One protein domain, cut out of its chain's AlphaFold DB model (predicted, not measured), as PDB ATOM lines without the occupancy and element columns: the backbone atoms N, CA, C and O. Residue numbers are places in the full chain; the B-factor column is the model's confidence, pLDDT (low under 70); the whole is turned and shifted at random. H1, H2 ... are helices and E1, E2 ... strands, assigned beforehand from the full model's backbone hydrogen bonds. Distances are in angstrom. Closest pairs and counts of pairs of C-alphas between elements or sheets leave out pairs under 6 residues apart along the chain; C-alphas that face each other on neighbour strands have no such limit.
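What this domain is: This is residues 34 to 209 of the 388 residues of the protein "Amidase_6 domain-containing protein" of Anaerotruncus colihominis (UniProt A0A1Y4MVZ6). A strongly twisted sheet of four strands curls round the first half of one long helix, H2, and a second, longer helix, H3, lies beside H2 and reaches the sheet with its residues 87 to 92, at E4. Two short helices, H1 and H5, pack on H3, while H6, at the end of the printed part, only just touches H3, and H4 only grazes the sheet with its residues 135 to 137. The printed part has 176 residues with six named helices and four named strands, in the order H1 H2 H3 E1 H4 E2 E3 E4 H5 H6; the sheet's order is E1 E2 E3 E4, all antiparallel, and the class is mixed, helices and strands. It is compact, with a radius of gyration of the C-alphas of 16.0 A and spans of 48 by 40 by 34 A.

How they stand to each other: The edge strand E1, residues 121 to 126, is antiparallel to E2, residues 146 to 155, with N 124 and O 152 2.8 A apart. E2 and E3, residues 170 to 178, form a hairpin, with N 149 and O 173 at 2.9 A. E3 and the edge strand E4, residues 181 to 188, form another, with N 174 and O 186 at 2.9 A. E2, E3 and E4 are a meander, each strand the antiparallel neighbour of the one before. H2, residues 55 to 72, is on one face of the sheet, two layers, and the sheet curls round its residues 55 to 63; the C-alphas of Pro 55 and Trp 182, the closest of H2 and E4, are 6.0 A apart. H3, residues 87 to 108, only grazes the sheet; its closest C-alphas with E4 are those of Ala 88 and Leu 186, 5.7 A. H3 is the hub. With residues 96 to 100 alone it touches H2, at Tyr 70 and Ile 100, whose C-alphas are 5.8 A apart; the two run the same way at a shallow tilt of 26 degrees. H1, residues 34 to 41, touches H3 at a steep tilt of 48 degrees, the closest C-alphas being those of Tyr 40 and Leu 94, 5.5 A. H5, residues 192 to 196, touches H3, the closest C-alphas being those of Asn 91 and Phe 196, 5.4 A. H6, residues 206 to 209, only just touches H3, with 3 pairs of C-alphas within 8 A, the closest Arg 102 and Ala 209 at 7.3 A. H4, residues 134 to 137, only grazes the sheet; the C-alphas of Met 136 and Thr 172 are 6.6 A apart, the closest of H4 and E3. Every O i to N i+4 pair is within hydrogen-bond range in H1, H2, H3 and H5; H4 and H6 are too short for one.

Where its parts are: E2 measures 28.8 A, E3 26.1 A, E4 20.8 A and E1 15.9 A from first to last C-alpha. H3 measures 31.4 A, from C-alpha 87 at (225.654, 192.764, 209.193), and H2 25.8 A. H1 begins at C-alpha 34, (228.439, 202.968, 214.782), and H6 ends at C-alpha 209, (247.658, 191.828, 219.190).

The domain as a whole: The C-alphas of His 110 and Glu 144, the two farthest apart, are 49.8 A apart. The printed part has no cut. The links H1 to H2, H2 to H3, H3 to E1 and E2 to E3 are long; residues 45 to 46 pair with residues 76 to 77, parallel. Mean pLDDT of the printed part is 88.2, and residues 34 to 39 and 194 to 200 are under 70.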
ATOM      1  N   ALA A  34     227.611 201.787 215.030       50.06
ATOM      2  CA  ALA A  34     228.439 202.968 214.782       50.06
ATOM      3  C   ALA A  34     229.937 202.727 215.072       50.06
ATOM      4  O   ALA A  34     230.784 203.067 214.245       50.06
ATOM      5  N   GLY A  35     230.270 202.078 216.197       54.38
ATOM      6  CA  GLY A  35     231.657 201.731 216.541       54.38
ATOM      7  C   GLY A  35     232.277 200.731 215.561       54.38
ATOM      8  O   GLY A  35     233.458 200.824 215.231       54.38
ATOM      9  N   LEU A  36     231.453 199.835 215.017       52.16
ATOM     10  CA  LEU A  36     231.848 198.866 214.001       52.16
ATOM     11  C   LEU A  36     232.200 199.514 212.651       52.16
ATOM     12  O   LEU A  36     233.174 199.110 212.015       52.16
ATOM     13  N   ARG A  37     231.433 200.525 212.209       55.66
ATOM     14  CA  ARG A  37     231.693 201.237 210.942       55.66
ATOM     15  C   ARG A  37     233.004 202.021 211.011       55.66
ATOM     16  O   ARG A  37     233.835 201.931 210.115       55.66
ATOM     17  N   GLN A  38     233.232 202.719 212.122       60.03
ATOM     18  CA  GLN A  38     234.501 203.400 212.378       60.03
ATOM     19  C   GLN A  38     235.669 202.402 212.460       60.03
ATOM     20  O   GLN A  38     236.750 202.661 211.928       60.03
ATOM     21  N   GLY A  39     235.436 201.240 213.078       66.75
ATOM     22  CA  GLY A  39     236.416 200.173 213.238       66.75
ATOM     23  C   GLY A  39     237.013 199.694 211.919       66.75
ATOM     24  O   GLY A  39     238.236 199.670 211.810       66.75
ATOM     25  N   TYR A  40     236.195 199.356 210.913       70.50
ATOM     26  CA  TYR A  40     236.721 198.861 209.633       70.50
ATOM     27  C   TYR A  40     237.282 199.970 208.726       70.50
ATOM     28  O   TYR A  40     238.248 199.709 208.013       70.50
ATOM     29  N   LEU A  41     236.756 201.201 208.801       74.44
ATOM     30  CA  LEU A  41     237.168 202.325 207.942       74.44
ATOM     31  C   LEU A  41     238.422 203.066 208.407       74.44
ATOM     32  O   LEU A  41     239.026 203.810 207.640       74.44
ATOM     33  N   THR A  42     238.827 202.913 209.668       78.12
ATOM     34  CA  THR A  42     239.927 203.717 210.225       78.12
ATOM     35  C   THR A  42     241.229 203.499 209.444       78.12
ATOM     36  O   THR A  42     241.785 202.399 209.478       78.12
ATOM     37  N   GLY A  43     241.738 204.542 208.784       80.62
ATOM     38  CA  GLY A  43     242.964 204.481 207.980       80.62
ATOM     39  C   GLY A  43     242.836 203.679 206.682       80.62
ATOM     40  O   GLY A  43     243.862 203.321 206.112       80.62
ATOM     41  N   ALA A  44     241.611 203.362 206.248       86.44
ATOM     42  CA  ALA A  44     241.367 202.672 204.993       86.44
ATOM     43  C   ALA A  44     241.516 203.624 203.804       86.44
ATOM     44  O   ALA A  44     241.020 204.753 203.839       86.44
ATOM     45  N   ARG A  45     242.179 203.160 202.743       92.12
ATOM     46  CA  ARG A  45     242.155 203.858 201.457       92.12
ATOM     47  C   ARG A  45     240.831 203.557 200.760       92.12
ATOM     48  O   ARG A  45     240.358 202.425 200.784       92.12
ATOM     49  N   VAL A  46     240.245 204.568 200.128       88.44
ATOM     50  CA  VAL A  46     239.003 204.405 199.366       88.44
ATOM     51  C   VAL A  46     239.265 203.563 198.122       88.44
ATOM     52  O   VAL A  46     240.158 203.886 197.335       88.44
ATOM     53  N   TYR A  47     238.489 202.493 197.950       87.56
ATOM     54  CA  TYR A  47     238.440 201.757 196.696       87.56
ATOM     55  C   TYR A  47     237.597 202.546 195.691       87.56
ATOM     56  O   TYR A  47     236.458 202.917 195.982       87.56
ATOM     57  N   GLN A  48     238.170 202.849 194.527       85.69
ATOM     58  CA  GLN A  48     237.521 203.644 193.488       85.69
ATOM     59  C   GLN A  48     237.018 202.739 192.366       85.69
ATOM     60  O   GLN A  48     237.693 201.785 191.990       85.69
ATOM     61  N   THR A  49     235.845 203.064 191.828       86.00
ATOM     62  CA  THR A  49     235.307 202.456 190.609       86.00
ATOM     63  C   THR A  49     235.102 203.543 189.562       86.00
ATOM     64  O   THR A  49     234.728 204.671 189.899       86.00
ATOM     65  N   ASP A  50     235.281 203.202 188.289       84.75
ATOM     66  CA  ASP A  50     235.056 204.115 187.160       84.75
ATOM     67  C   ASP A  50     233.560 204.214 186.798       84.75
ATOM     68  O   ASP A  50     233.158 204.116 185.639       84.75
ATOM     69  N   GLY A  51     232.710 204.388 187.816       84.50
ATOM     70  CA  GLY A  51     231.254 204.474 187.697       84.50
ATOM     71  C   GLY A  51     230.496 203.235 188.197       84.50
ATOM     72  O   GLY A  51     231.065 202.387 188.894       84.50
ATOM     73  N   PRO A  52     229.182 203.157 187.901       85.88
ATOM     74  CA  PRO A  52     228.338 202.030 188.287       85.88
ATOM     75  C   PRO A  52     228.764 200.743 187.575       85.88
ATOM     76  O   PRO A  52     228.891 200.717 186.353       85.88
ATOM     77  N   LEU A  53     228.937 199.672 188.344       91.88
ATOM     78  CA  LEU A  53     229.291 198.348 187.833       91.88
ATOM     79  C   LEU A  53     228.032 197.512 187.597       91.88
ATOM     80  O   LEU A  53     227.043 197.675 188.313       91.88
ATOM     81  N   ASP A  54     228.066 196.602 186.622       94.44
ATOM     82  CA  ASP A  54     227.081 195.521 186.523       94.44
ATOM     83  C   ASP A  54     227.254 194.512 187.686       94.44
ATOM     84  O   ASP A  54     228.282 194.536 188.371       94.44
ATOM     85  N   PRO A  55     226.270 193.624 187.937       96.00
ATOM     86  CA  PRO A  55     226.305 192.688 189.061       96.00
ATOM     87  C   PRO A  55     227.580 191.839 189.161       96.00
ATOM     88  O   PRO A  55     228.190 191.765 190.227       96.00
ATOM     89  N   GLN A  56     228.014 191.218 188.059       97.19
ATOM     90  CA  GLN A  56     229.180 190.331 188.066       97.19
ATOM     91  C   GLN A  56     230.471 191.125 188.275       97.19
ATOM     92  O   GLN A  56     231.353 190.695 189.026       97.19
ATOM     93  N   THR A  57     230.576 192.304 187.660       95.94
ATOM     94  CA  THR A  57     231.733 193.188 187.843       95.94
ATOM     95  C   THR A  57     231.799 193.751 189.267       95.94
ATOM     96  O   THR A  57     232.891 193.851 189.824       95.94
ATOM     97  N   ALA A  58     230.662 194.035 189.912       96.19
ATOM     98  CA  ALA A  58     230.624 194.448 191.318       96.19
ATOM     99  C   ALA A  58     231.153 193.353 192.263       96.19
ATOM    100  O   ALA A  58     231.964 193.640 193.146       96.19
ATOM    101  N   VAL A  59     230.760 192.090 192.050       97.56
ATOM    102  CA  VAL A  59     231.285 190.945 192.820       97.56
ATOM    103  C   VAL A  59     232.780 190.745 192.578       97.56
ATOM    104  O   VAL A  59     233.531 190.519 193.527       97.56
ATOM    105  N   ARG A  60     233.238 190.870 191.327       97.12
ATOM    106  CA  ARG A  60     234.666 190.793 190.997       97.12
ATOM    107  C   ARG A  60     235.466 191.860 191.741       97.12
ATOM    108  O   ARG A  60     236.418 191.513 192.432       97.12
ATOM    109  N   ALA A  61     235.034 193.117 191.672       96.56
ATOM    110  CA  ALA A  61     235.670 194.230 192.372       96.56
ATOM    111  C   ALA A  61     235.669 194.037 193.902       96.56
ATOM    112  O   ALA A  61     236.662 194.331 194.569       96.56
ATOM    113  N   TYR A  62     234.588 193.483 194.467       96.62
ATOM    114  CA  TYR A  62     234.515 193.120 195.885       96.62
ATOM    115  C   TYR A  62     235.583 192.087 196.278       96.62
ATOM    116  O   TYR A  62     236.301 192.286 197.258       96.62
ATOM    117  N   LEU A  63     235.719 191.001 195.515       97.19
ATOM    118  CA  LEU A  63     236.718 189.956 195.767       97.19
ATOM    119  C   LEU A  63     238.153 190.464 195.551       97.19
ATOM    120  O   LEU A  63     239.031 190.199 196.373       97.19
ATOM    121  N   GLU A  64     238.384 191.235 194.487       95.94
ATOM    122  CA  GLU A  64     239.688 191.818 194.163       95.94
ATOM    123  C   GLU A  64     240.145 192.806 195.237       95.94
ATOM    124  O   GLU A  64     241.277 192.708 195.705       95.94
ATOM    125  N   GLY A  65     239.265 193.691 195.713       95.81
ATOM    126  CA  GLY A  65     239.592 194.626 196.791       95.81
ATOM    127  C   GLY A  65     239.899 193.923 198.121       95.81
ATOM    128  O   GLY A  65     240.811 194.315 198.857       95.81
ATOM    129  N   GLN A  66     239.197 192.829 198.429       96.00
ATOM    130  CA  GLN A  66     239.545 191.994 199.581       96.00
ATOM    131  C   GLN A  66     240.911 191.315 199.409       96.00
ATOM    132  O   GLN A  66     241.703 191.264 200.357       96.00
ATOM    133  N   TYR A  67     241.208 190.808 198.210       96.81
ATOM    134  CA  TYR A  67     242.482 190.155 197.933       96.81
ATOM    135  C   TYR A  67     243.656 191.142 197.934       96.81
ATOM    136  O   TYR A  67     244.708 190.861 198.510       96.81
ATOM    137  N   GLU A  68     243.461 192.340 197.388       96.00
ATOM    138  CA  GLU A  68     244.423 193.437 197.452       96.00
ATOM    139  C   GLU A  68     244.730 193.806 198.907       96.00
ATOM    140  O   GLU A  68     245.900 193.869 199.294       96.00
ATOM    141  N   SER A  69     243.697 193.952 199.744       95.75
ATOM    142  CA  SER A  69     243.874 194.201 201.181       95.75
ATOM    143  C   SER A  69     244.692 193.086 201.846       95.75
ATOM    144  O   SER A  69     245.572 193.351 202.661       95.75
ATOM    145  N   TYR A  70     244.454 191.820 201.485       96.75
ATOM    146  CA  TYR A  70     245.204 190.669 202.004       96.75
ATOM    147  C   TYR A  70     246.694 190.680 201.633       96.75
ATOM    148  O   TYR A  70     247.541 190.326 202.468       96.75
ATOM    149  N   LEU A  71     247.007 191.047 200.388       96.62
ATOM    150  CA  LEU A  71     248.366 191.056 199.842       96.62
ATOM    151  C   LEU A  71     249.176 192.247 200.360       96.62
ATOM    152  O   LEU A  71     250.309 192.073 200.806       96.62
ATOM    153  N   THR A  72     248.580 193.439 200.343       95.88
ATOM    154  CA  THR A  72     249.206 194.687 200.814       95.88
ATOM    155  C   THR A  72     249.224 194.788 202.339       95.88
ATOM    156  O   THR A  72     250.065 195.473 202.915       95.88
ATOM    157  N   MET A  73     248.314 194.068 203.004       95.62
ATOM    158  CA  MET A  73     248.000 194.194 204.427       95.62
ATOM    159  C   MET A  73     247.535 195.603 204.828       95.62
ATOM    160  O   MET A  73     247.668 196.004 205.992       95.62
ATOM    161  N   GLU A  74     246.961 196.333 203.873       92.75
ATOM    162  CA  GLU A  74     246.357 197.645 204.062       92.75
ATOM    163  C   GLU A  74     244.830 197.544 203.971       92.75
ATOM    164  O   GLU A  74     244.308 196.794 203.148       92.75
ATOM    165  N   PRO A  75     244.080 198.249 204.833       91.56
ATOM    166  CA  PRO A  75     242.629 198.235 204.751       91.56
ATOM    167  C   PRO A  75     242.141 199.035 203.537       91.56
ATOM    168  O   PRO A  75     242.556 200.179 203.333       91.56
ATOM    169  N   LEU A  76     241.197 198.463 202.789       93.38
ATOM    170  CA  LEU A  76     240.433 199.164 201.760       93.38
ATOM    171  C   LEU A  76     238.992 199.395 202.203       93.38
ATOM    172  O   LEU A  76     238.345 198.514 202.772       93.38
ATOM    173  N   ASP A  77     238.490 200.595 201.930       92.00
ATOM    174  CA  ASP A  77     237.072 200.903 202.041       92.00
ATOM    175  C   ASP A  77     236.363 200.425 200.773       92.00
ATOM    176  O   ASP A  77     236.443 201.059 199.720       92.00
ATOM    177  N   LEU A  78     235.672 199.291 200.901       93.12
ATOM    178  CA  LEU A  78     234.912 198.651 199.831       93.12
ATOM    179  C   LEU A  78     233.460 199.146 199.741       93.12
ATOM    180  O   LEU A  78     232.666 198.538 199.031       93.12
ATOM    181  N   SER A  79     233.096 200.261 200.390       90.75
ATOM    182  CA  SER A  79     231.734 200.830 200.337       90.75
ATOM    183  C   SER A  79     231.255 201.146 198.912       90.75
ATOM    184  O   SER A  79     230.054 201.267 198.661       90.75
ATOM    185  N   ALA A  80     232.173 201.268 197.947       91.19
ATOM    186  CA  ALA A  80     231.849 201.408 196.529       91.19
ATOM    187  C   ALA A  80     231.137 200.170 195.944       91.19
ATOM    188  O   ALA A  80     230.315 200.327 195.045       91.19
ATOM    189  N   VAL A  81     231.367 198.975 196.493       94.12
ATOM    190  CA  VAL A  81     230.849 197.695 195.963       94.12
ATOM    191  C   VAL A  81     230.223 196.792 197.030       94.12
ATOM    192  O   VAL A  81     229.641 195.764 196.702       94.12
ATOM    193  N   ALA A  82     230.302 197.169 198.303       93.50
ATOM    194  CA  ALA A  82     229.823 196.388 199.433       93.50
ATOM    195  C   ALA A  82     228.990 197.257 200.380       93.50
ATOM    196  O   ALA A  82     229.357 198.386 200.705       93.50
ATOM    197  N   ASP A  83     227.866 196.723 200.846       90.62
ATOM    198  CA  ASP A  83     227.011 197.386 201.819       90.62
ATOM    199  C   ASP A  83     227.568 197.185 203.233       90.62
ATOM    200  O   ASP A  83     227.352 196.163 203.886       90.62
ATOM    201  N   ALA A  84     228.278 198.196 203.725       78.06
ATOM    202  CA  ALA A  84     228.858 198.185 205.062       78.06
ATOM    203  C   ALA A  84     227.835 198.310 206.211       78.06
ATOM    204  O   ALA A  84     228.225 198.226 207.384       78.06
ATOM    205  N   GLU A  85     226.552 198.524 205.911       82.62
ATOM    206  CA  GLU A  85     225.466 198.447 206.890       82.62
ATOM    207  C   GLU A  85     224.867 197.035 206.970       82.62
ATOM    208  O   GLU A  85     224.307 196.673 208.009       82.62
ATOM    209  N   SER A  86     225.062 196.192 205.946       87.62
ATOM    210  CA  SER A  86     224.746 194.767 206.055       87.62
ATOM    211  C   SER A  86     225.612 194.114 207.128       87.62
ATOM    212  O   SER A  86     226.843 194.131 207.071       87.62
ATOM    213  N   ARG A  87     224.964 193.467 208.102       84.75
ATOM    214  CA  ARG A  87     225.654 192.764 209.193       84.75
ATOM    215  C   ARG A  87     226.616 191.692 208.675       84.75
ATOM    216  O   ARG A  87     227.700 191.555 209.235       84.75
ATOM    217  N   ALA A  88     226.232 190.948 207.636       85.88
ATOM    218  CA  ALA A  88     227.045 189.858 207.095       85.88
ATOM    219  C   ALA A  88     228.353 190.388 206.492       85.88
ATOM    220  O   ALA A  88     229.440 190.023 206.937       85.88
ATOM    221  N   VAL A  89     228.237 191.337 205.562       88.81
ATOM    222  CA  VAL A  89     229.375 191.976 204.884       88.81
ATOM    223  C   VAL A  89     230.257 192.722 205.876       88.81
ATOM    224  O   VAL A  89     231.476 192.579 205.875       88.81
ATOM    225  N   LYS A  90     229.656 193.468 206.799       86.12
ATOM    226  CA  LYS A  90     230.382 194.192 207.845       86.12
ATOM    227  C   LYS A  90     231.230 193.271 208.722       86.12
ATOM    228  O   LYS A  90     232.371 193.613 209.035       86.12
ATOM    229  N   ASN A  91     230.699 192.112 209.112       86.38
ATOM    230  CA  ASN A  91     231.445 191.126 209.891       86.38
ATOM    231  C   ASN A  91     232.613 190.534 209.093       86.38
ATOM    232  O   ASN A  91     233.699 190.370 209.654       86.38
ATOM    233  N   GLU A  92     232.418 190.264 207.800       88.75
ATOM    234  CA  GLU A  92     233.481 189.796 206.904       88.75
ATOM    235  C   GLU A  92     234.594 190.848 206.748       88.75
ATOM    236  O   GLU A  92     235.765 190.537 206.970       88.75
ATOM    237  N   LEU A  93     234.254 192.119 206.503       89.25
ATOM    238  CA  LEU A  93     235.236 193.208 206.368       89.25
ATOM    239  C   LEU A  93     236.019 193.477 207.666       89.25
ATOM    240  O   LEU A  93     237.221 193.756 207.638       89.25
ATOM    241  N   LEU A  94     235.377 193.357 208.831       86.88
ATOM    242  CA  LEU A  94     236.068 193.451 210.123       86.88
ATOM    243  C   LEU A  94     236.996 192.265 210.374       86.88
ATOM    244  O   LEU A  94     238.089 192.433 210.924       86.88
ATOM    245  N   TRP A  95     236.588 191.068 209.965       88.56
ATOM    246  CA  TRP A  95     237.455 189.903 210.030       88.56
ATOM    247  C   TRP A  95     238.650 190.038 209.081       88.56
ATOM    248  O   TRP A  95     239.777 189.759 209.492       88.56
ATOM    249  N   LEU A  96     238.451 190.557 207.865       91.50
ATOM    250  CA  LEU A  96     239.544 190.883 206.949       91.50
ATOM    251  C   LEU A  96     240.515 191.871 207.599       91.50
ATOM    252  O   LEU A  96     241.728 191.676 207.550       91.50
ATOM    253  N   ARG A  97     239.998 192.882 208.306       90.69
ATOM    254  CA  ARG A  97     240.825 193.830 209.059       90.69
ATOM    255  C   ARG A  97     241.671 193.158 210.146       90.69
ATOM    256  O   ARG A  97     242.837 193.515 210.335       90.69
ATOM    257  N   LEU A  98     241.114 192.180 210.858       90.19
ATOM    258  CA  LEU A  98     241.869 191.369 211.817       90.19
ATOM    259  C   LEU A  98     242.951 190.539 211.131       90.19
ATOM    260  O   LEU A  98     244.084 190.484 211.617       90.19
ATOM    261  N   LEU A  99     242.606 189.909 210.008       93.44
ATOM    262  CA  LEU A  99     243.521 189.095 209.220       93.44
ATOM    263  C   LEU A  99     244.727 189.922 208.763       93.44
ATOM    264  O   LEU A  99     245.866 189.552 209.051       93.44
ATOM    265  N   ILE A 100     244.501 191.076 208.130       95.38
ATOM    266  CA  ILE A 100     245.592 191.939 207.652       95.38
ATOM    267  C   ILE A 100     246.411 192.523 208.806       95.38
ATOM    268  O   ILE A 100     247.634 192.610 208.703       95.38
ATOM    269  N   GLN A 101     245.786 192.854 209.947       94.06
ATOM    270  CA  GLN A 101     246.515 193.296 211.140       94.06
ATOM    271  C   GLN A 101     247.456 192.197 211.640       94.06
ATOM    272  O   GLN A 101     248.632 192.469 211.892       94.06
ATOM    273  N   ARG A 102     246.953 190.965 211.783       94.81
ATOM    274  CA  ARG A 102     247.748 189.813 212.223       94.81
ATOM    275  C   ARG A 102     248.910 189.555 211.269       94.81
ATOM    276  O   ARG A 102     250.047 189.479 211.729       94.81
ATOM    277  N   ARG A 103     248.635 189.474 209.965       97.12
ATOM    278  CA  ARG A 103     249.636 189.251 208.912       97.12
ATOM    279  C   ARG A 103     250.724 190.323 208.937       97.12
ATOM    280  O   ARG A 103     251.899 189.987 209.048       97.12
ATOM    281  N   ARG A 104     250.348 191.605 208.982       97.06
ATOM    282  CA  ARG A 104     251.299 192.726 209.074       97.06
ATOM    283  C   ARG A 104     252.182 192.640 210.316       97.06
ATOM    284  O   ARG A 104     253.386 192.861 210.231       97.06
ATOM    285  N   LEU A 105     251.604 192.328 211.478       96.62
ATOM    286  CA  LEU A 105     252.372 192.201 212.720       96.62
ATOM    287  C   LEU A 105     253.328 191.005 212.680       96.62
ATOM    288  O   LEU A 105     254.478 191.155 213.084       96.62
ATOM    289  N   LEU A 106     252.889 189.850 212.173       96.75
ATOM    290  CA  LEU A 106     253.742 188.672 211.987       96.75
ATOM    291  C   LEU A 106     254.913 188.963 211.043       96.75
ATOM    292  O   LEU A 106     256.051 188.641 211.384       96.75
ATOM    293  N   MET A 107     254.640 189.621 209.913       96.44
ATOM    294  CA  MET A 107     255.652 189.991 208.927       96.44
ATOM    295  C   MET A 107     256.668 190.980 209.509       96.44
ATOM    296  O   MET A 107     257.866 190.707 209.495       96.44
ATOM    297  N   ASN A 108     256.201 192.088 210.093       96.94
ATOM    298  CA  ASN A 108     257.069 193.153 210.613       96.94
ATOM    299  C   ASN A 108     257.885 192.730 211.843       96.94
ATOM    300  O   ASN A 108     258.877 193.370 212.174       96.94
ATOM    301  N   SER A 109     257.446 191.691 212.557       96.38
ATOM    302  CA  SER A 109     258.168 191.130 213.705       96.38
ATOM    303  C   SER A 109     258.995 189.892 213.359       96.38
ATOM    304  O   SER A 109     259.666 189.359 214.242       96.38
ATOM    305  N   HIS A 110     258.952 189.435 212.103       95.38
ATOM    306  CA  HIS A 110     259.641 188.236 211.618       95.38
ATOM    307  C   HIS A 110     259.327 186.961 212.425       95.38
ATOM    308  O   HIS A 110     260.166 186.068 212.538       95.38
ATOM    309  N   LEU A 111     258.123 186.865 213.000       93.62
ATOM    310  CA  LEU A 111     257.714 185.695 213.787       93.62
ATOM    311  C   LEU A 111     257.289 184.513 212.912       93.62
ATOM    312  O   LEU A 111     257.479 183.363 213.298       93.62
ATOM    313  N   CYS A 112     256.704 184.788 211.748       93.19
ATOM    314  CA  CYS A 112     256.189 183.781 210.827       93.19
ATOM    315  C   CYS A 112     256.289 184.289 209.390       93.19
ATOM    316  O   CYS A 112     256.199 185.492 209.144       93.19
ATOM    317  N   TYR A 113     256.422 183.364 208.444       96.25
ATOM    318  CA  TYR A 113     256.263 183.661 207.027       96.25
ATOM    319  C   TYR A 113     254.852 184.190 206.732       96.25
ATOM    320  O   TYR A 113     253.864 183.686 207.272       96.25
ATOM    321  N   VAL A 114     254.771 185.188 205.852       97.31
ATOM    322  CA  VAL A 114     253.519 185.776 205.370       97.31
ATOM    323  C   VAL A 114     253.611 185.883 203.846       97.31
ATOM    324  O   VAL A 114     254.496 186.582 203.351       97.31
ATOM    325  N   PRO A 115     252.750 185.190 203.082       94.75
ATOM    326  CA  PRO A 115     252.775 185.276 201.624       94.75
ATOM    327  C   PRO A 115     252.289 186.652 201.156       94.75
ATOM    328  O   PRO A 115     251.216 187.091 201.553       94.75
ATOM    329  N   VAL A 116     253.031 187.303 200.265       95.38
ATOM    330  CA  VAL A 116     252.617 188.576 199.628       95.38
ATOM    331  C   VAL A 116     252.571 188.484 198.101       95.38
ATOM    332  O   VAL A 116     252.288 189.460 197.416       95.38
ATOM    333  N   ARG A 117     252.852 187.297 197.553       94.31
ATOM    334  CA  ARG A 117     252.774 187.028 196.117       94.31
ATOM    335  C   ARG A 117     251.310 186.871 195.709       94.31
ATOM    336  O   ARG A 117     250.610 186.038 196.283       94.31
ATOM    337  N   ALA A 118     250.889 187.627 194.700       94.56
ATOM    338  CA  ALA A 118     249.603 187.425 194.047       94.56
ATOM    339  C   ALA A 118     249.585 186.078 193.307       94.56
ATOM    340  O   ALA A 118     250.546 185.718 192.624       94.56
ATOM    341  N   LEU A 119     248.491 185.346 193.462       94.75
ATOM    342  CA  LEU A 119     248.189 184.097 192.781       94.75
ATOM    343  C   LEU A 119     246.982 184.340 191.873       94.75
ATOM    344  O   LEU A 119     246.004 184.940 192.331       94.75
ATOM    345  N   PRO A 120     247.018 183.888 190.613       94.94
ATOM    346  CA  PRO A 120     245.856 183.983 189.746       94.94
ATOM    347  C   PRO A 120     244.728 183.097 190.283       94.94
ATOM    348  O   PRO A 120     244.971 182.043 190.871       94.94
ATOM    349  N   TYR A 121     243.489 183.520 190.067       95.44
ATOM    350  CA  TYR A 121     242.295 182.710 190.289       95.44
ATOM    351  C   TYR A 121     241.267 183.027 189.205       95.44
ATOM    352  O   TYR A 121     241.314 184.091 188.582       95.44
ATOM    353  N   THR A 122     240.333 182.108 188.986       96.19
ATOM    354  CA  THR A 122     239.233 182.279 188.033       96.19
ATOM    355  C   THR A 122     237.906 182.211 188.770       96.19
ATOM    356  O   THR A 122     237.744 181.400 189.675       96.19
ATOM    357  N   ILE A 123     236.955 183.058 188.376       97.69
ATOM    358  CA  ILE A 123     235.558 182.965 188.810       97.69
ATOM    359  C   ILE A 123     234.793 182.253 187.698       97.69
ATOM    360  O   ILE A 123     234.743 182.752 186.573       97.69
ATOM    361  N   VAL A 124     234.221 181.097 188.015       97.12
ATOM    362  CA  VAL A 124     233.352 180.323 187.128       97.12
ATOM    363  C   VAL A 124     231.921 180.519 187.607       97.12
ATOM    364  O   VAL A 124     231.546 179.992 188.650       97.12
ATOM    365  N   TRP A 125     231.146 181.320 186.881       97.38
ATOM    366  CA  TRP A 125     229.727 181.531 187.170       97.38
ATOM    367  C   TRP A 125     228.937 180.258 186.893       97.38
ATOM    368  O   TRP A 125     229.209 179.583 185.900       97.38
ATOM    369  N   ILE A 126     227.984 179.955 187.768       96.00
ATOM    370  CA  ILE A 126     227.128 178.773 187.672       96.00
ATOM    371  C   ILE A 126     225.667 179.171 187.863       96.00
ATOM    372  O   ILE A 126     225.372 180.186 188.502       96.00
ATOM    373  N   ASP A 127     224.764 178.359 187.329       93.75
ATOM    374  CA  ASP A 127     223.334 178.518 187.556       93.75
ATOM    375  C   ASP A 127     222.917 177.941 188.919       93.75
ATOM    376  O   ASP A 127     223.576 177.068 189.488       93.75
ATOM    377  N   GLU A 128     221.772 178.391 189.440       90.31
ATOM    378  CA  GLU A 128     221.195 177.872 190.692       90.31
ATOM    379  C   GLU A 128     220.987 176.345 190.641       90.31
ATOM    380  O   GLU A 128     221.177 175.651 191.636       90.31
ATOM    381  N   SER A 129     220.679 175.797 189.458       91.38
ATOM    382  CA  SER A 129     220.506 174.354 189.229       91.38
ATOM    383  C   SER A 129     221.794 173.533 189.384       91.38
ATOM    384  O   SER A 129     221.731 172.308 189.490       91.38
ATOM    385  N   GLU A 130     222.958 174.187 189.397       92.31
ATOM    386  CA  GLU A 130     224.268 173.559 189.575       92.31
ATOM    387  C   GLU A 130     224.748 173.588 191.034       92.31
ATOM    388  O   GLU A 130     225.798 173.012 191.351       92.31
ATOM    389  N   LEU A 131     224.008 174.239 191.939       89.56
ATOM    390  CA  LEU A 131     224.303 174.212 193.368       89.56
ATOM    391  C   LEU A 131     224.206 172.778 193.901       89.56
ATOM    392  O   LEU A 131     223.251 172.048 193.656       89.56
ATOM    393  N   LYS A 132     225.248 172.370 194.622       86.50
ATOM    394  CA  LYS A 132     225.370 171.056 195.275       86.50
ATOM    395  C   LYS A 132     225.648 171.189 196.764       86.50
ATOM    396  O   LYS A 132     225.558 170.211 197.500       86.50
ATOM    397  N   ASP A 133     226.045 172.381 197.199       82.81
ATOM    398  CA  ASP A 133     226.286 172.684 198.593       82.81
ATOM    399  C   ASP A 133     224.965 173.039 199.298       82.81
ATOM    400  O   ASP A 133     224.433 174.134 199.077       82.81
ATOM    401  N   PRO A 134     224.462 172.184 200.209       79.81
ATOM    402  CA  PRO A 134     223.182 172.410 200.879       79.81
ATOM    403  C   PRO A 134     223.175 173.679 201.740       79.81
ATOM    404  O   PRO A 134     222.114 174.179 202.104       79.81
ATOM    405  N   ARG A 135     224.343 174.249 202.081       78.81
ATOM    406  CA  ARG A 135     224.408 175.535 202.794       78.81
ATOM    407  C   ARG A 135     223.852 176.677 201.948       78.81
ATOM    408  O   ARG A 135     223.229 177.576 202.509       78.81
ATOM    409  N   MET A 136     224.043 176.629 200.629       80.00
ATOM    410  CA  MET A 136     223.569 177.673 199.718       80.00
ATOM    411  C   MET A 136     222.045 177.652 199.581       80.00
ATOM    412  O   MET A 136     221.427 178.710 199.513       80.00
ATOM    413  N   GLU A 137     221.430 176.472 199.668       71.75
ATOM    414  CA  GLU A 137     219.972 176.294 199.613       71.75
ATOM    415  C   GLU A 137     219.248 176.929 200.815       71.75
ATOM    416  O   GLU A 137     218.070 177.277 200.743       71.75
ATOM    417  N   THR A 138     219.946 177.120 201.941       77.06
ATOM    418  CA  THR A 138     219.347 177.641 203.184       77.06
ATOM    419  C   THR A 138     219.309 179.169 203.289       77.06
ATOM    420  O   THR A 138     218.802 179.697 204.279       77.06
ATOM    421  N   LEU A 139     219.815 179.899 202.287       80.06
ATOM    422  CA  LEU A 139     219.926 181.366 202.316       80.06
ATOM    423  C   LEU A 139     218.586 182.105 202.133       80.06
ATOM    424  O   LEU A 139     218.498 183.302 202.419       80.06
ATOM    425  N   GLY A 140     217.537 181.393 201.705       82.94
ATOM    426  CA  GLY A 140     216.236 181.969 201.356       82.94
ATOM    427  C   GLY A 140     216.284 182.766 200.050       82.94
ATOM    428  O   GLY A 140     217.356 183.107 199.564       82.94
ATOM    429  N   ALA A 141     215.127 183.087 199.470       86.69
ATOM    430  CA  ALA A 141     215.072 183.827 198.208       86.69
ATOM    431  C   ALA A 141     215.519 185.302 198.369       86.69
ATOM    432  O   ALA A 141     215.343 185.876 199.454       86.69
ATOM    433  N   PRO A 142     216.073 185.935 197.316       90.62
ATOM    434  CA  PRO A 142     216.313 187.378 197.284       90.62
ATOM    435  C   PRO A 142     215.034 188.187 197.533       90.62
ATOM    436  O   PRO A 142     213.950 187.808 197.083       90.62
ATOM    437  N   GLY A 143     215.158 189.310 198.246       89.00
ATOM    438  CA  GLY A 143     214.069 190.271 198.401       89.00
ATOM    439  C   GLY A 143     213.825 191.118 197.146       89.00
ATOM    440  O   GLY A 143     214.509 190.999 196.129       89.00
ATOM    441  N   GLU A 144     212.853 192.027 197.219       87.62
ATOM    442  CA  GLU A 144     212.581 192.975 196.133       87.62
ATOM    443  C   GLU A 144     213.808 193.862 195.849       87.62
ATOM    444  O   GLU A 144     214.349 194.508 196.747       87.62
ATOM    445  N   GLY A 145     214.253 193.894 194.588       88.38
ATOM    446  CA  GLY A 145     215.438 194.654 194.170       88.38
ATOM    447  C   GLY A 145     216.781 194.014 194.548       88.38
ATOM    448  O   GLY A 145     217.828 194.636 194.336       88.38
ATOM    449  N   GLU A 146     216.759 192.790 195.079       94.81
ATOM    450  CA  GLU A 146     217.941 191.968 195.326       94.81
ATOM    451  C   GLU A 146     218.089 190.868 194.267       94.81
ATOM    452  O   GLU A 146     217.128 190.473 193.609       94.81
ATOM    453  N   MET A 147     219.310 190.365 194.103       95.44
ATOM    454  CA  MET A 147     219.593 189.174 193.301       95.44
ATOM    455  C   MET A 147     220.713 188.363 193.939       95.44
ATOM    456  O   MET A 147     221.601 188.941 194.567       95.44
ATOM    457  N   ASP A 148     220.695 187.055 193.715       95.94
ATOM    458  CA  ASP A 148     221.809 186.177 194.054       95.94
ATOM    459  C   ASP A 148     222.613 185.847 192.795       95.94
ATOM    460  O   ASP A 148     222.060 185.674 191.709       95.94
ATOM    461  N   LEU A 149     223.933 185.778 192.949       96.88
ATOM    462  CA  LEU A 149     224.840 185.218 191.957       96.88
ATOM    463  C   LEU A 149     225.597 184.044 192.569       96.88
ATOM    464  O   LEU A 149     226.085 184.139 193.700       96.88
ATOM    465  N   HIS A 150     225.749 182.978 191.787       96.38
ATOM    466  CA  HIS A 150     226.440 181.760 192.188       96.38
ATOM    467  C   HIS A 150     227.696 181.558 191.345       96.38
ATOM    468  O   HIS A 150     227.709 181.808 190.137       96.38
ATOM    469  N   PHE A 151     228.782 181.130 191.980       96.75
ATOM    470  CA  PHE A 151     230.042 180.883 191.287       96.75
ATOM    471  C   PHE A 151     230.951 179.938 192.066       96.75
ATOM    472  O   PHE A 151     230.771 179.698 193.256       96.75
ATOM    473  N   ILE A 152     231.969 179.428 191.382       94.44
ATOM    474  CA  ILE A 152     233.091 178.692 191.959       94.44
ATOM    475  C   ILE A 152     234.357 179.506 191.708       94.44
ATOM    476  O   ILE A 152     234.583 179.983 190.595       94.44
ATOM    477  N   ILE A 153     235.200 179.658 192.728       93.75
ATOM    478  CA  ILE A 153     236.544 180.217 192.553       93.75
ATOM    479  C   ILE A 153     237.520 179.065 192.347       93.75
ATOM    480  O   ILE A 153     237.612 178.199 193.206       93.75
ATOM    481  N   THR A 154     238.279 179.048 191.253       91.69
ATOM    482  CA  THR A 154     239.340 178.052 191.013       91.69
ATOM    483  C   THR A 154     240.720 178.701 191.046       91.69
ATOM    484  O   THR A 154     240.873 179.889 190.755       91.69
ATOM    485  N   GLY A 155     241.739 177.928 191.421       90.50
ATOM    486  CA  GLY A 155     243.111 178.401 191.578       90.50
ATOM    487  C   GLY A 155     244.149 177.348 191.195       90.50
ATOM    488  O   GLY A 155     243.823 176.263 190.722       90.50
ATOM    489  N   GLU A 156     245.418 177.685 191.384       89.31
ATOM    490  CA  GLU A 156     246.546 176.783 191.187       89.31
ATOM    491  C   GLU A 156     246.576 175.711 192.286       89.31
ATOM    492  O   GLU A 156     246.637 176.030 193.479       89.31
ATOM    493  N   ALA A 157     246.607 174.442 191.879       84.56
ATOM    494  CA  ALA A 157     246.675 173.307 192.793       84.56
ATOM    495  C   ALA A 157     247.889 173.400 193.734       84.56
ATOM    496  O   ALA A 157     249.007 173.744 193.331       84.56
ATOM    497  N   GLY A 158     247.682 173.065 195.009       84.94
ATOM    498  CA  GLY A 158     248.761 173.060 196.003       84.94
ATOM    499  C   GLY A 158     249.264 174.455 196.407       84.94
ATOM    500  O   GLY A 158     250.329 174.571 197.032       84.94
ATOM    501  N   GLN A 159     248.517 175.512 196.082       89.50
ATOM    502  CA  GLN A 159     248.718 176.847 196.637       89.50
ATOM    503  C   GLN A 159     247.767 177.113 197.807       89.50
ATOM    504  O   GLN A 159     246.692 176.538 197.922       89.50
ATOM    505  N   ALA A 160     248.184 178.008 198.699       91.12
ATOM    506  CA  ALA A 160     247.351 178.485 199.795       91.12
ATOM    507  C   ALA A 160     246.791 179.863 199.436       91.12
ATOM    508  O   ALA A 160     247.548 180.835 199.347       91.12
ATOM    509  N   TYR A 161     245.478 179.924 199.237       92.38
ATOM    510  CA  TYR A 161     244.747 181.151 198.937       92.38
ATOM    511  C   TYR A 161     244.197 181.806 200.213       92.38
ATOM    512  O   TYR A 161     244.005 181.130 201.229       92.38
ATOM    513  N   PRO A 162     243.923 183.125 200.176       91.38
ATOM    514  CA  PRO A 162     243.220 183.816 201.244       91.38
ATOM    515  C   PRO A 162     241.936 183.080 201.651       91.38
ATOM    516  O   PRO A 162     241.179 182.649 200.777       91.38
ATOM    517  N   PRO A 163     241.619 182.986 202.955       88.88
ATOM    518  CA  PRO A 163     240.500 182.162 203.397       88.88
ATOM    519  C   PRO A 163     239.112 182.587 202.893       88.88
ATOM    520  O   PRO A 163     238.198 181.772 202.997       88.88
ATOM    521  N   MET A 164     238.943 183.823 202.405       89.69
ATOM    522  CA  MET A 164     237.691 184.335 201.825       89.69
ATOM    523  C   MET A 164     237.486 183.994 200.349       89.69
ATOM    524  O   MET A 164     236.377 184.129 199.848       89.69
ATOM    525  N   LEU A 165     238.531 183.531 199.655       92.00
ATOM    526  CA  LEU A 165     238.379 183.018 198.293       92.00
ATOM    527  C   LEU A 165     237.877 181.575 198.264       92.00
ATOM    528  O   LEU A 165     237.493 181.132 197.196       92.00
ATOM    529  N   ALA A 166     237.942 180.855 199.397       89.50
ATOM    530  CA  ALA A 166     237.474 179.474 199.571       89.50
ATOM    531  C   ALA A 166     237.606 178.622 198.294       89.50
ATOM    532  O   ALA A 166     236.637 178.060 197.798       89.50
ATOM    533  N   VAL A 167     238.819 178.591 197.735       89.38
ATOM    534  CA  VAL A 167     239.059 178.062 196.390       89.38
ATOM    535  C   VAL A 167     238.556 176.620 196.280       89.38
ATOM    536  O   VAL A 167     238.733 175.813 197.189       89.38
ATOM    537  N   ASN A 168     237.902 176.332 195.157       87.31
ATOM    538  CA  ASN A 168     237.146 175.129 194.816       87.31
ATOM    539  C   ASN A 168     235.906 174.870 195.681       87.31
ATOM    540  O   ASN A 168     235.439 173.736 195.778       87.31
ATOM    541  N   ALA A 169     235.341 175.913 196.284       87.44
ATOM    542  CA  ALA A 169     234.004 175.882 196.851       87.44
ATOM    543  C   ALA A 169     232.989 176.624 195.976       87.44
ATOM    544  O   ALA A 169     233.347 177.498 195.186       87.44
ATOM    545  N   GLN A 170     231.710 176.296 196.163       91.31
ATOM    546  CA  GLN A 170     230.604 177.115 195.676       91.31
ATOM    547  C   GLN A 170     230.414 178.329 196.593       91.31
ATOM    548  O   GLN A 170     230.473 178.215 197.818       91.31
ATOM    549  N   HIS A 171     230.184 179.482 195.979       94.31
ATOM    550  CA  HIS A 171     229.877 180.751 196.620       94.31
ATOM    551  C   HIS A 171     228.501 181.228 196.168       94.31
ATOM    552  O   HIS A 171     228.143 181.077 194.998       94.31
ATOM    553  N   THR A 172     227.790 181.894 197.075       95.56
ATOM    554  CA  THR A 172     226.602 182.689 196.757       95.56
ATOM    555  C   THR A 172     226.799 184.106 197.273       95.56
ATOM    556  O   THR A 172     227.107 184.317 198.448       95.56
ATOM    557  N   VAL A 173     226.609 185.092 196.397       96.19
ATOM    558  CA  VAL A 173     226.631 186.512 196.754       96.19
ATOM    559  C   VAL A 173     225.263 187.122 196.507       96.19
ATOM    560  O   VAL A 173     224.774 187.071 195.383       96.19
ATOM    561  N   ARG A 174     224.695 187.761 197.537       96.06
ATOM    562  CA  ARG A 174     223.509 188.606 197.382       96.06
ATOM    563  C   ARG A 174     223.919 190.029 197.075       96.06
ATOM    564  O   ARG A 174     224.776 190.601 197.757       96.06
ATOM    565  N   LEU A 175     223.274 190.602 196.075       97.00
ATOM    566  CA  LEU A 175     223.440 191.975 195.645       97.00
ATOM    567  C   LEU A 175     222.143 192.742 195.847       97.00
ATOM    568  O   LEU A 175     221.060 192.216 195.604       97.00
ATOM    569  N   ARG A 176     222.264 194.017 196.201       95.19
ATOM    570  CA  ARG A 176     221.159 194.976 196.219       95.19
ATOM    571  C   ARG A 176     221.548 196.215 195.433       95.19
ATOM    572  O   ARG A 176     222.683 196.682 195.535       95.19
ATOM    573  N   ARG A 177     220.613 196.755 194.656       90.56
ATOM    574  CA  ARG A 177     220.831 198.010 193.934       90.56
ATOM    575  C   ARG A 177     220.516 199.207 194.828       90.56
ATOM    576  O   ARG A 177     219.424 199.289 195.385       90.56
ATOM    577  N   ASP A 178     221.447 200.150 194.920       83.38
ATOM    578  CA  ASP A 178     221.235 201.464 195.528       83.38
ATOM    579  C   ASP A 178     221.505 202.601 194.521       83.38
ATOM    580  O   ASP A 178     221.694 202.368 193.322       83.38
ATOM    581  N   SER A 179     221.489 203.853 194.989       77.19
ATOM    582  CA  SER A 179     221.758 205.029 194.147       77.19
ATOM    583  C   SER A 179     223.184 205.074 193.580       77.19
ATOM    584  O   SER A 179     223.422 205.796 192.615       77.19
ATOM    585  N   GLY A 180     224.120 204.315 194.156       77.00
ATOM    586  CA  GLY A 180     225.521 204.214 193.754       77.00
ATOM    587  C   GLY A 180     225.870 202.953 192.956       77.00
ATOM    588  O   GLY A 180     227.033 202.798 192.593       77.00
ATOM    589  N   GLY A 181     224.909 202.066 192.670       88.75
ATOM    590  CA  GLY A 181     225.109 200.853 191.867       88.75
ATOM    591  C   GLY A 181     224.739 199.564 192.604       88.75
ATOM    592  O   GLY A 181     223.926 199.569 193.524       88.75
ATOM    593  N   TRP A 182     225.301 198.436 192.166       95.19
ATOM    594  CA  TRP A 182     225.128 197.149 192.843       95.19
ATOM    595  C   TRP A 182     226.079 197.032 194.034       95.19
ATOM    596  O   TRP A 182     227.280 197.270 193.905       95.19
ATOM    597  N   LYS A 183     225.539 196.647 195.192       95.19
ATOM    598  CA  LYS A 183     226.292 196.424 196.428       95.19
ATOM    599  C   LYS A 183     226.130 194.991 196.894       95.19
ATOM    600  O   LYS A 183     225.004 194.508 196.991       95.19
ATOM    601  N   VAL A 184     227.236 194.349 197.256       96.25
ATOM    602  CA  VAL A 184     227.227 193.077 197.982       96.25
ATOM    603  C   VAL A 184     226.586 193.292 199.350       96.25
ATOM    604  O   VAL A 184     227.046 194.137 200.116       96.25
ATOM    605  N   THR A 185     225.539 192.534 199.661       94.31
ATOM    606  CA  THR A 185     224.856 192.527 200.965       94.31
ATOM    607  C   THR A 185     225.035 191.204 201.710       94.31
ATOM    608  O   THR A 185     224.875 191.174 202.930       94.31
ATOM    609  N   LEU A 186     225.430 190.129 201.029       93.25
ATOM    610  CA  LEU A 186     225.768 188.828 201.612       93.25
ATOM    611  C   LEU A 186     226.841 188.152 200.758       93.25
ATOM    612  O   LEU A 186     226.792 188.248 199.537       93.25
ATOM    613  N   HIS A 187     227.755 187.425 201.390       93.94
ATOM    614  CA  HIS A 187     228.687 186.523 200.723       93.94
ATOM    615  C   HIS A 187     228.793 185.247 201.560       93.94
ATOM    616  O   HIS A 187     229.382 185.255 202.641       93.94
ATOM    617  N   GLU A 188     228.171 184.166 201.092       91.81
ATOM    618  CA  GLU A 188     228.224 182.861 201.747       91.81
ATOM    619  C   GLU A 188     229.111 181.910 200.942       91.81
ATOM    620  O   GLU A 188     229.051 181.839 199.715       91.81
ATOM    621  N   TYR A 189     229.943 181.176 201.670       89.88
ATOM    622  CA  TYR A 189     230.821 180.114 201.194       89.88
ATOM    623  C   TYR A 189     231.141 179.196 202.381       89.88
ATOM    624  O   TYR A 189     230.921 179.572 203.542       89.88
ATOM    625  N   PRO A 190     231.688 177.995 202.156       82.25
ATOM    626  CA  PRO A 190     232.006 177.073 203.234       82.25
ATOM    627  C   PRO A 190     232.875 177.694 204.335       82.25
ATOM    628  O   PRO A 190     234.023 178.091 204.142       82.25
ATOM    629  N   GLY A 191     232.310 177.754 205.541       77.81
ATOM    630  CA  GLY A 191     232.964 178.324 206.718       77.81
ATOM    631  C   GLY A 191     232.711 179.819 206.943       77.81
ATOM    632  O   GLY A 191     233.077 180.296 208.020       77.81
ATOM    633  N   ALA A 192     232.048 180.530 206.024       81.56
ATOM    634  CA  ALA A 192     231.686 181.939 206.179       81.56
ATOM    635  C   ALA A 192     230.806 182.157 207.418       81.56
ATOM    636  O   ALA A 192     231.215 182.838 208.359       81.56
ATOM    637  N   SER A 193     229.670 181.465 207.521       74.12
ATOM    638  CA  SER A 193     228.797 181.499 208.706       74.12
ATOM    639  C   SER A 193     229.510 181.182 210.033       74.12
ATOM    640  O   SER A 193     229.257 181.835 211.046       74.12
ATOM    641  N   ARG A 194     230.468 180.242 210.062       69.50
ATOM    642  CA  ARG A 194     231.257 179.942 211.280       69.50
ATOM    643  C   ARG A 194     232.242 181.053 211.650       69.50
ATOM    644  O   ARG A 194     232.570 181.201 212.827       69.50
ATOM    645  N   ARG A 195     232.750 181.796 210.663       69.81
ATOM    646  CA  ARG A 195     233.696 182.903 210.866       69.81
ATOM    647  C   ARG A 195     232.991 184.232 211.144       69.81
ATOM    648  O   ARG A 195     233.518 185.017 211.929       69.81
ATOM    649  N   PHE A 196     231.816 184.459 210.549       66.38
ATOM    650  CA  PHE A 196     231.153 185.771 210.501       66.38
ATOM    651  C   PHE A 196     229.695 185.779 210.982       66.38
ATOM    652  O   PHE A 196     229.147 186.855 211.199       66.38
ATOM    653  N   GLY A 197     229.047 184.625 211.173       57.78
ATOM    654  CA  GLY A 197     227.619 184.541 211.525       57.78
ATOM    655  C   GLY A 197     227.286 184.917 212.975       57.78
ATOM    656  O   GLY A 197     226.118 185.094 213.321       57.78
ATOM    657  N   GLY A 198     228.306 185.046 213.828       65.81
ATOM    658  CA  GLY A 198     228.172 185.454 215.227       65.81
ATOM    659  C   GLY A 198     228.218 186.970 215.447       65.81
ATOM    660  O   GLY A 198     228.008 187.779 214.540       65.81
ATOM    661  N   ALA A 199     228.510 187.366 216.687       66.31
ATOM    662  CA  ALA A 199     228.785 188.758 217.021       66.31
ATOM    663  C   ALA A 199     230.052 189.254 216.305       66.31
ATOM    664  O   ALA A 199     231.030 188.517 216.145       66.31
ATOM    665  N   ALA A 200     230.013 190.516 215.883       67.25
ATOM    666  CA  ALA A 200     231.099 191.146 215.152       67.25
ATOM    667  C   ALA A 200     232.422 191.072 215.933       67.25
ATOM    668  O   ALA A 200     232.439 191.320 217.146       67.25
ATOM    669  N   PRO A 201     233.545 190.744 215.273       71.62
ATOM    670  CA  PRO A 201     234.791 190.556 215.982       71.62
ATOM    671  C   PRO A 201     235.403 191.916 216.354       71.62
ATOM    672  O   PRO A 201     235.451 192.850 215.553       71.62
ATOM    673  N   ALA A 202     235.895 192.035 217.587       75.44
ATOM    674  CA  ALA A 202     236.556 193.251 218.040       75.44
ATOM    675  C   ALA A 202     237.982 193.329 217.473       75.44
ATOM    676  O   ALA A 202     238.767 192.395 217.636       75.44
ATOM    677  N   VAL A 203     238.337 194.462 216.857       79.69
ATOM    678  CA  VAL A 203     239.705 194.733 216.386       79.69
ATOM    679  C   VAL A 203     240.554 195.264 217.548       79.69
ATOM    680  O   VAL A 203     240.298 196.374 218.023       79.69
ATOM    681  N   PRO A 204     241.557 194.516 218.046       83.38
ATOM    682  CA  PRO A 204     242.386 194.973 219.149       83.38
ATOM    683  C   PRO A 204     243.412 196.019 218.709       83.38
ATOM    684  O   PRO A 204     243.738 196.172 217.530       83.38
ATOM    685  N   SER A 205     244.009 196.701 219.688       87.12
ATOM    686  CA  SER A 205     245.189 197.527 219.430       87.12
ATOM    687  C   SER A 205     246.358 196.673 218.915       87.12
ATOM    688  O   SER A 205     246.501 195.506 219.293       87.12
ATOM    689  N   ASN A 206     247.257 197.275 218.126       90.25
ATOM    690  CA  ASN A 206     248.482 196.599 217.679       90.25
ATOM    691  C   ASN A 206     249.317 196.079 218.863       90.25
ATOM    692  O   ASN A 206     249.913 195.013 218.759       90.25
ATOM    693  N   ARG A 207     249.336 196.797 219.998       90.38
ATOM    694  CA  ARG A 207     250.047 196.373 221.215       90.38
ATOM    695  C   ARG A 207     249.481 195.055 221.746       90.38
ATOM    696  O   ARG A 207     250.223 194.090 221.885       90.38
ATOM    697  N   THR A 208     248.167 195.002 221.959       88.06
ATOM    698  CA  THR A 208     247.470 193.811 222.469       88.06
ATOM    699  C   THR A 208     247.580 192.626 221.508       88.06
ATOM    700  O   THR A 208     247.771 191.491 221.940       88.06
ATOM    701  N   ALA A 209     247.467 192.868 220.198       89.31
ATOM    702  CA  ALA A 209     247.658 191.828 219.190       89.31
ATOM    703  C   ALA A 209     249.096 191.277 219.210       89.31
ATOM    704  O   ALA A 209     249.295 190.063 219.216       89.31
TER     705      ALA A 209